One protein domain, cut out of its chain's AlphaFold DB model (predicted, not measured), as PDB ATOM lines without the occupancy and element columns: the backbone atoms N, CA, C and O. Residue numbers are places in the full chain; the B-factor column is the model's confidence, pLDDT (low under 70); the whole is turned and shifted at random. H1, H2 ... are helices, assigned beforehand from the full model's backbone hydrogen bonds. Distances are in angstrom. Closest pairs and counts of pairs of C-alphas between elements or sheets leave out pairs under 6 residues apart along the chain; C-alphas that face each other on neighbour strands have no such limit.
ATOM      1  N   ALA A  87     123.838 158.402 157.302       89.94
ATOM      2  CA  ALA A  87     124.037 159.715 157.915       89.94
ATOM      3  C   ALA A  87     124.542 160.771 156.909       89.94
ATOM      4  O   ALA A  87     124.037 161.899 156.894       89.94
ATOM      5  N   ILE A  88     125.477 160.396 156.026       92.25
ATOM      6  CA  ILE A  88     126.004 161.280 154.973       92.25
ATOM      7  C   ILE A  88     124.887 161.639 153.996       92.25
ATOM      8  O   ILE A  88     124.626 162.815 153.728       92.25
ATOM      9  N   TRP A  89     124.190 160.627 153.488       90.38
ATOM     10  CA  TRP A  89     123.168 160.812 152.462       90.38
ATOM     11  C   TRP A  89     121.938 161.538 152.997       90.38
ATOM     12  O   TRP A  89     121.382 162.378 152.298       90.38
ATOM     13  N   LYS A  90     121.567 161.317 154.261       86.38
ATOM     14  CA  LYS A  90     120.523 162.080 154.952       86.38
ATOM     15  C   LYS A  90     120.890 163.559 155.034       86.38
ATOM     16  O   LYS A  90     120.069 164.403 154.687       86.38
ATOM     17  N   LYS A  91     122.134 163.894 155.406       85.62
ATOM     18  CA  LYS A  91     122.616 165.285 155.409       85.62
ATOM     19  C   LYS A  91     122.553 165.902 154.006       85.62
ATOM     20  O   LYS A  91     122.051 167.013 153.860       85.62
ATOM     21  N   LYS A  92     122.984 165.176 152.967       85.50
ATOM     22  CA  LYS A  92     122.898 165.640 151.570       85.50
ATOM     23  C   LYS A  92     121.450 165.840 151.106       85.50
ATOM     24  O   LYS A  92     121.163 166.843 150.453       85.50
ATOM     25  N   CYS A  93     120.534 164.943 151.470       82.25
ATOM     26  CA  CYS A  93     119.102 165.106 151.213       82.25
ATOM     27  C   CYS A  93     118.527 166.344 151.912       82.25
ATOM     28  O   CYS A  93     117.735 167.052 151.302       82.25
ATOM     29  N   ASN A  94     118.942 166.620 153.153       76.38
ATOM     30  CA  ASN A  94     118.468 167.764 153.935       76.38
ATOM     31  C   ASN A  94     118.964 169.106 153.382       76.38
ATOM     32  O   ASN A  94     118.190 170.055 153.307       76.38
ATOM     33  N   ILE A  95     120.237 169.180 152.969       72.12
ATOM     34  CA  ILE A  95     120.819 170.382 152.340       72.12
ATOM     35  C   ILE A  95     120.099 170.703 151.026       72.12
ATOM     36  O   ILE A  95     119.839 171.866 150.725       72.12
ATOM     37  N   ASN A  96     119.706 169.675 150.270       68.69
ATOM     38  CA  ASN A  96     118.787 169.832 149.150       68.69
ATOM     39  C   ASN A  96     117.365 170.060 149.682       68.69
ATOM     40  O   ASN A  96     116.514 169.174 149.621       68.69
ATOM     41  N   SER A  97     117.113 171.271 150.183       61.09
ATOM     42  CA  SER A  97     115.864 171.703 150.825       61.09
ATOM     43  C   SER A  97     114.610 171.276 150.059       61.09
ATOM     44  O   SER A  97     113.632 170.855 150.666       61.09
ATOM     45  N   HIS A  98     114.644 171.270 148.726       66.12
ATOM     46  CA  HIS A  98     113.539 170.791 147.896       66.12
ATOM     47  C   HIS A  98     113.283 169.282 147.987       66.12
ATOM     48  O   HIS A  98     112.123 168.886 147.975       66.12
ATOM     49  N   LEU A  99     114.321 168.443 148.093       67.44
ATOM     50  CA  LEU A  99     114.176 166.998 148.296       67.44
ATOM     51  C   LEU A  99     113.677 166.702 149.717       67.44
ATOM     52  O   LEU A  99     112.836 165.828 149.904       67.44
ATOM     53  N   PHE A 100     114.142 167.453 150.714       64.81
ATOM     54  CA  PHE A 100     113.666 167.317 152.089       64.81
ATOM     55  C   PHE A 100     112.213 167.768 152.261       64.81
ATOM     56  O   PHE A 100     111.406 167.044 152.841       64.81
ATOM     57  N   LEU A 101     111.852 168.933 151.721       64.81
ATOM     58  CA  LEU A 101     110.468 169.406 151.693       64.81
ATOM     59  C   LEU A 101     109.593 168.433 150.905       64.81
ATOM     60  O   LEU A 101     108.505 168.106 151.353       64.81
ATOM     61  N   TYR A 102     110.089 167.885 149.797       64.69
ATOM     62  CA  TYR A 102     109.428 166.812 149.062       64.69
ATOM     63  C   TYR A 102     109.174 165.576 149.942       64.69
ATOM     64  O   TYR A 102     108.045 165.106 150.006       64.69
ATOM     65  N   LEU A 103     110.180 165.070 150.663       64.50
ATOM     66  CA  LEU A 103     110.023 163.894 151.527       64.50
ATOM     67  C   LEU A 103     109.059 164.141 152.700       64.50
ATOM     68  O   LEU A 103     108.387 163.209 153.126       64.50
ATOM     69  N   ASN A 104     108.960 165.373 153.202       63.50
ATOM     70  CA  ASN A 104     108.106 165.696 154.351       63.50
ATOM     71  C   ASN A 104     106.720 166.252 153.978       63.50
ATOM     72  O   ASN A 104     105.819 166.226 154.808       63.50
ATOM     73  N   SER A 105     106.523 166.748 152.752       62.00
ATOM     74  CA  SER A 105     105.284 167.422 152.325       62.00
ATOM     75  C   SER A 105     104.210 166.471 151.788       62.00
ATOM     76  O   SER A 105     103.092 166.921 151.528       62.00
ATOM     77  N   PHE A 106     104.503 165.184 151.575       58.03
ATOM     78  CA  PHE A 106     103.501 164.258 151.045       58.03
ATOM     79  C   PHE A 106     102.702 163.562 152.142       58.03
ATOM     80  O   PHE A 106     103.169 162.626 152.775       58.03
ATOM     81  N   GLU A 107     101.417 163.902 152.232       55.81
ATOM     82  CA  GLU A 107     100.394 163.098 152.921       55.81
ATOM     83  C   GLU A 107     100.162 161.727 152.250       55.81
ATOM     84  O   GLU A 107      99.453 160.863 152.771       55.81
ATOM     85  N   ASN A 108     100.784 161.487 151.091       55.56
ATOM     86  CA  ASN A 108     100.614 160.264 150.326       55.56
ATOM     87  C   ASN A 108     101.490 159.132 150.895       55.56
ATOM     88  O   ASN A 108     102.575 158.814 150.393       55.56
ATOM     89  N   LYS A 109     100.988 158.513 151.973       61.28
ATOM     90  CA  LYS A 109     101.623 157.410 152.719       61.28
ATOM     91  C   LYS A 109     102.120 156.268 151.821       61.28
ATOM     92  O   LYS A 109     103.055 155.571 152.200       61.28
ATOM     93  N   ILE A 110     101.533 156.065 150.638       64.94
ATOM     94  CA  ILE A 110     101.906 154.996 149.695       64.94
ATOM     95  C   ILE A 110     103.243 155.298 148.998       64.94
ATOM     96  O   ILE A 110     104.131 154.443 148.968       64.94
ATOM     97  N   VAL A 111     103.420 156.518 148.479       63.44
ATOM     98  CA  VAL A 111     104.676 156.941 147.835       63.44
ATOM     99  C   VAL A 111     105.793 157.003 148.869       63.44
ATOM    100  O   VAL A 111     106.892 156.515 148.616       63.44
ATOM    101  N   LEU A 112     105.481 157.505 150.065       64.25
ATOM    102  CA  LEU A 112     106.405 157.504 151.190       64.25
ATOM    103  C   LEU A 112     106.824 156.095 151.601       64.25
ATOM    104  O   LEU A 112     108.016 155.859 151.719       64.25
ATOM    105  N   LYS A 113     105.909 155.128 151.737       67.69
ATOM    106  CA  LYS A 113     106.274 153.731 152.044       67.69
ATOM    107  C   LYS A 113     107.266 153.146 151.032       67.69
ATOM    108  O   LYS A 113     108.214 152.478 151.429       67.69
ATOM    109  N   LYS A 114     107.088 153.439 149.738       70.12
ATOM    110  CA  LYS A 114     107.995 152.991 148.663       70.12
ATOM    111  C   LYS A 114     109.331 153.749 148.634       70.12
ATOM    112  O   LYS A 114     110.312 153.259 148.076       70.12
ATOM    113  N   LEU A 115     109.369 154.960 149.183       69.00
ATOM    114  CA  LEU A 115     110.595 155.734 149.363       69.00
ATOM    115  C   LEU A 115     111.350 155.285 150.613       69.00
ATOM    116  O   LEU A 115     112.544 155.044 150.523       69.00
ATOM    117  N   TYR A 116     110.658 155.091 151.735       68.75
ATOM    118  CA  TYR A 116     111.218 154.600 152.995       68.75
ATOM    119  C   TYR A 116     111.754 153.169 152.904       68.75
ATOM    120  O   TYR A 116     112.593 152.789 153.709       68.75
ATOM    121  N   SER A 117     111.326 152.383 151.911       78.12
ATOM    122  CA  SER A 117     111.935 151.080 151.622       78.12
ATOM    123  C   SER A 117     113.292 151.181 150.908       78.12
ATOM    124  O   SER A 117     113.899 150.153 150.620       78.12
ATOM    125  N   LYS A 118     113.758 152.386 150.556       82.00
ATOM    126  CA  LYS A 118     115.061 152.632 149.923       82.00
ATOM    127  C   LYS A 118     116.017 153.300 150.910       82.00
ATOM    128  O   LYS A 118     115.595 154.088 151.750       82.00
ATOM    129  N   SER A 119     117.315 153.053 150.743       86.44
ATOM    130  CA  SER A 119     118.352 153.800 151.464       86.44
ATOM    131  C   SER A 119     118.368 155.274 151.049       86.44
ATOM    132  O   SER A 119     118.007 155.620 149.914       86.44
ATOM    133  N   TYR A 120     118.850 156.153 151.934       84.94
ATOM    134  CA  TYR A 120     118.970 157.586 151.631       84.94
ATOM    135  C   TYR A 120     119.873 157.831 150.423       84.94
ATOM    136  O   TYR A 120     119.576 158.688 149.589       84.94
ATOM    137  N   LYS A 121     120.926 157.020 150.279       87.69
ATOM    138  CA  LYS A 121     121.799 157.020 149.103       87.69
ATOM    139  C   LYS A 121     121.016 156.813 147.810       87.69
ATOM    140  O   LYS A 121     121.166 157.583 146.864       87.69
ATOM    141  N   GLN A 122     120.155 155.795 147.767       85.75
ATOM    142  CA  GLN A 122     119.385 155.482 146.567       85.75
ATOM    143  C   GLN A 122     118.359 156.571 146.248       85.75
ATOM    144  O   GLN A 122     118.190 156.915 145.080       85.75
ATOM    145  N   ILE A 123     117.704 157.133 147.269       83.62
ATOM    146  CA  ILE A 123     116.777 158.264 147.106       83.62
ATOM    147  C   ILE A 123     117.511 159.456 146.489       83.62
ATOM    148  O   ILE A 123     117.052 160.041 145.511       83.62
ATOM    149  N   TYR A 124     118.676 159.799 147.027       84.25
ATOM    150  CA  TYR A 124     119.462 160.926 146.549       84.25
ATOM    151  C   TYR A 124     119.949 160.735 145.104       84.25
ATOM    152  O   TYR A 124     119.830 161.635 144.271       84.25
ATOM    153  N   ILE A 125     120.436 159.537 144.774       84.44
ATOM    154  CA  ILE A 125     120.843 159.167 143.412       84.44
ATOM    155  C   ILE A 125     119.651 159.258 142.449       84.44
ATOM    156  O   ILE A 125     119.739 159.904 141.407       84.44
ATOM    157  N   ASP A 126     118.513 158.652 142.795       83.94
ATOM    158  CA  ASP A 126     117.307 158.676 141.960       83.94
ATOM    159  C   ASP A 126     116.792 160.111 141.729       83.94
ATOM    160  O   ASP A 126     116.242 160.400 140.662       83.94
ATOM    161  N   TRP A 127     117.001 161.010 142.697       81.81
ATOM    162  CA  TRP A 127     116.715 162.439 142.575       81.81
ATOM    163  C   TRP A 127     117.616 163.134 141.561       81.81
ATOM    164  O   TRP A 127     117.101 163.785 140.652       81.81
ATOM    165  N   ILE A 128     118.935 162.955 141.663       81.12
ATOM    166  CA  ILE A 128     119.894 163.566 140.731       81.12
ATOM    167  C   ILE A 128     119.631 163.125 139.298       81.12
ATOM    168  O   ILE A 128     119.606 163.958 138.398       81.12
ATOM    169  N   TYR A 129     119.361 161.837 139.098       81.44
ATOM    170  CA  TYR A 129     119.047 161.288 137.779       81.44
ATOM    171  C   TYR A 129     117.611 161.581 137.315       81.44
ATOM    172  O   TYR A 129     117.161 161.023 136.313       81.44
ATOM    173  N   GLY A 130     116.852 162.402 138.048       76.88
ATOM    174  CA  GLY A 130     115.505 162.812 137.663       76.88
ATOM    175  C   GLY A 130     114.509 161.653 137.563       76.88
ATOM    176  O   GLY A 130     113.466 161.794 136.925       76.88
ATOM    177  N   LYS A 131     114.774 160.497 138.190       78.62
ATOM    178  CA  LYS A 131     113.870 159.335 138.110       78.62
ATOM    179  C   LYS A 131     112.499 159.649 138.698       78.62
ATOM    180  O   LYS A 131     111.495 159.126 138.222       78.62
ATOM    181  N   TYR A 132     112.472 160.532 139.689       67.56
ATOM    182  CA  TYR A 132     111.257 161.042 140.309       67.56
ATOM    183  C   TYR A 132     110.490 162.017 139.403       67.56
ATOM    184  O   TYR A 132     109.265 161.978 139.377       67.56
ATOM    185  N   LEU A 133     111.177 162.811 138.573       63.97
ATOM    186  CA  LEU A 133     110.532 163.743 137.635       63.97
ATOM    187  C   LEU A 133     109.760 163.033 136.516       63.97
ATOM    188  O   LEU A 133     108.850 163.613 135.938       63.97
ATOM    189  N   ARG A 134     110.076 161.764 136.234       64.50
ATOM    190  CA  ARG A 134     109.338 160.948 135.255       64.50
ATOM    191  C   ARG A 134     107.981 160.460 135.762       64.50
ATOM    192  O   ARG A 134     107.196 159.917 134.989       64.50
ATOM    193  N   ASN A 135     107.685 160.639 137.047       69.06
ATOM    194  CA  ASN A 135     106.371 160.344 137.589       69.06
ATOM    195  C   ASN A 135     105.463 161.574 137.388       69.06
ATOM    196  O   ASN A 135     105.623 162.587 138.063       69.06
ATOM    197  N   LYS A 136     104.500 161.477 136.457       69.69
ATOM    198  CA  LYS A 136     103.574 162.573 136.101       69.69
ATOM    199  C   LYS A 136     102.812 163.135 137.303       69.69
ATOM    200  O   LYS A 136     102.531 164.331 137.352       69.69
ATOM    201  N   GLU A 137     102.455 162.287 138.262       68.31
ATOM    202  CA  GLU A 137     101.769 162.712 139.485       68.31
ATOM    203  C   GLU A 137     102.698 163.562 140.354       68.31
ATOM    204  O   GLU A 137     102.324 164.623 140.850       68.31
ATOM    205  N   LEU A 138     103.961 163.158 140.416       63.81
ATOM    206  CA  LEU A 138     105.008 163.882 141.110       63.81
ATOM    207  C   LEU A 138     105.324 165.236 140.477       63.81
ATOM    208  O   LEU A 138     105.495 166.233 141.174       63.81
ATOM    209  N   GLU A 139     105.379 165.274 139.149       67.81
ATOM    210  CA  GLU A 139     105.620 166.497 138.395       67.81
ATOM    211  C   GLU A 139     104.506 167.526 138.641       67.81
ATOM    212  O   GLU A 139     104.787 168.709 138.844       67.81
ATOM    213  N   ARG A 140     103.239 167.083 138.697       70.00
ATOM    214  CA  ARG A 140     102.097 167.947 139.047       70.00
ATOM    215  C   ARG A 140     102.234 168.533 140.448       70.00
ATOM    216  O   ARG A 140     101.984 169.722 140.637       70.00
ATOM    217  N   LEU A 141     102.656 167.727 141.418       65.81
ATOM    218  CA  LEU A 141     102.800 168.164 142.806       65.81
ATOM    219  C   LEU A 141     103.980 169.130 142.973       65.81
ATOM    220  O   LEU A 141     103.839 170.157 143.633       65.81
ATOM    221  N   LEU A 142     105.104 168.876 142.296       66.25
ATOM    222  CA  LEU A 142     106.229 169.811 142.239       66.25
ATOM    223  C   LEU A 142     105.840 171.133 141.567       66.25
ATOM    224  O   LEU A 142     106.242 172.191 142.048       66.25
ATOM    225  N   LYS A 143     105.036 171.103 140.495       70.81
ATOM    226  CA  LYS A 143     104.483 172.319 139.873       70.81
ATOM    227  C   LYS A 143     103.590 173.090 140.848       70.81
ATOM    228  O   LYS A 143     103.789 174.292 140.992       70.81
ATOM    229  N   LYS A 144     102.691 172.405 141.567       69.12
ATOM    230  CA  LYS A 144     101.818 173.008 142.592       69.12
ATOM    231  C   LYS A 144     102.626 173.660 143.720       69.12
ATOM    232  O   LYS A 144     102.349 174.792 144.106       69.12
ATOM    233  N   TYR A 145     103.666 172.984 144.206       61.66
ATOM    234  CA  TYR A 145     104.533 173.521 145.254       61.66
ATOM    235  C   TYR A 145     105.359 174.718 144.766       61.66
ATOM    236  O   TYR A 145     105.456 175.727 145.457       61.66
ATOM    237  N   ARG A 146     105.896 174.658 143.537       64.75
ATOM    238  CA  ARG A 146     106.587 175.796 142.901       64.75
ATOM    239  C   ARG A 146     105.671 177.005 142.721       64.75
ATOM    240  O   ARG A 146     106.133 178.121 142.912       64.75
ATOM    241  N   SER A 147     104.395 176.795 142.387       65.81
ATOM    242  CA  SER A 147     103.418 177.888 142.314       65.81
ATOM    243  C   SER A 147     103.025 178.445 143.685       65.81
ATOM    244  O   SER A 147     102.619 179.595 143.761       65.81
ATOM    245  N   MET A 148     103.157 177.656 144.758       61.78
ATOM    246  CA  MET A 148     102.869 178.091 146.132       61.78
ATOM    247  C   MET A 148     104.059 178.800 146.803       61.78
ATOM    248  O   MET A 148     103.841 179.655 147.650       61.78
ATOM    249  N   ASN A 149     105.304 178.503 146.405       51.38
ATOM    250  CA  ASN A 149     106.531 179.091 146.964       51.38
ATOM    251  C   ASN A 149     107.234 180.059 145.994       51.38
ATOM    252  O   ASN A 149     108.433 179.940 145.709       51.38
TER     253      ASN A 149
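Overview. This is residues 87 to 149 of the 189 residues of the protein "Hypothetical protein" of Rotaria sordida (UniProt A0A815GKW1). Four short helices, H1 to H4, follow one another in a chain that folds back on itself, and H4 comes back to pack on H1, while a longer helix, H5, stands at the opposite end from H1. H2 sits nearest the middle, between H1 and H5, and the helices have few close contacts with one another. The printed part has 63 residues with five named helices, in the order H1 H2 H3 H4 H5, and no named strand; the class is all helix. The whole is compact, with a radius of gyration of the C-alphas of 11.4 A, and a rounded outline of 31 by 23 by 22 A.

Along the chain. Start at C-alpha 87, at (124.037, 159.715, 157.915); from there H1 runs through residues 87 to 95, 12.5 A from first to last C-alpha. After Asn 96 you reach H2, residues 97 to 105, 11.5 A long. Next look for H3 at residues 109 to 116, 10.0 A long. H4 covers residues 120 to 128; find its first C-alpha at (118.970, 157.586, 151.631), and its last one 12.5 A away. H5, the longest helix, runs from Lys 136 to Met 148 over 18.5 A and ends with C-alpha 148 at (102.869, 178.091, 146.132).

Arrangement. Begin with H1 and H2, which only just touch, with 3 pairs of C-alphas within 8 A, and only at the corner by their link; the closest C-alphas are those of Asn 94 and Phe 100, 5.2 A apart, and the helices are about perpendicular at 83 degrees. H1 also touches H4, where the closest C-alphas, of Trp 89 and Lys 121, are 5.2 A apart; they run the same way at a steep tilt of 39 degrees. H2 and H3 are close but not clearly touching, with the closest C-alphas, of Leu 103 and Leu 112, 7.4 A apart; they run opposite ways at a steep tilt of 46 degrees. H2 and H4 are close but not clearly touching, at 7.7 A between the C-alphas of Leu 99 and Trp 127, their closest. H3 and H4 are close but not clearly touching, at 7.1 A between the closest C-alphas, of Leu 115 and Ile 123. H5 is near H2, with 10 pairs of C-alphas within 10 A, and is apart from H1, H3 and H4. In H1, H2, H3, H4 and H5 every O i to N i+4 pair is within hydrogen-bond range.

Size, cuts and confidence. The two C-alphas farthest apart are those of Ala 87 and Ser 147, at 31.6 A. The printed part has no cut and no long link; the link from H4 to H5, of 7 residues, is short, and the other three are tight. The mean pLDDT of the printed part is 71.9, and 36 residues are under 70, among them residues 96 to 113 and 132 to 139.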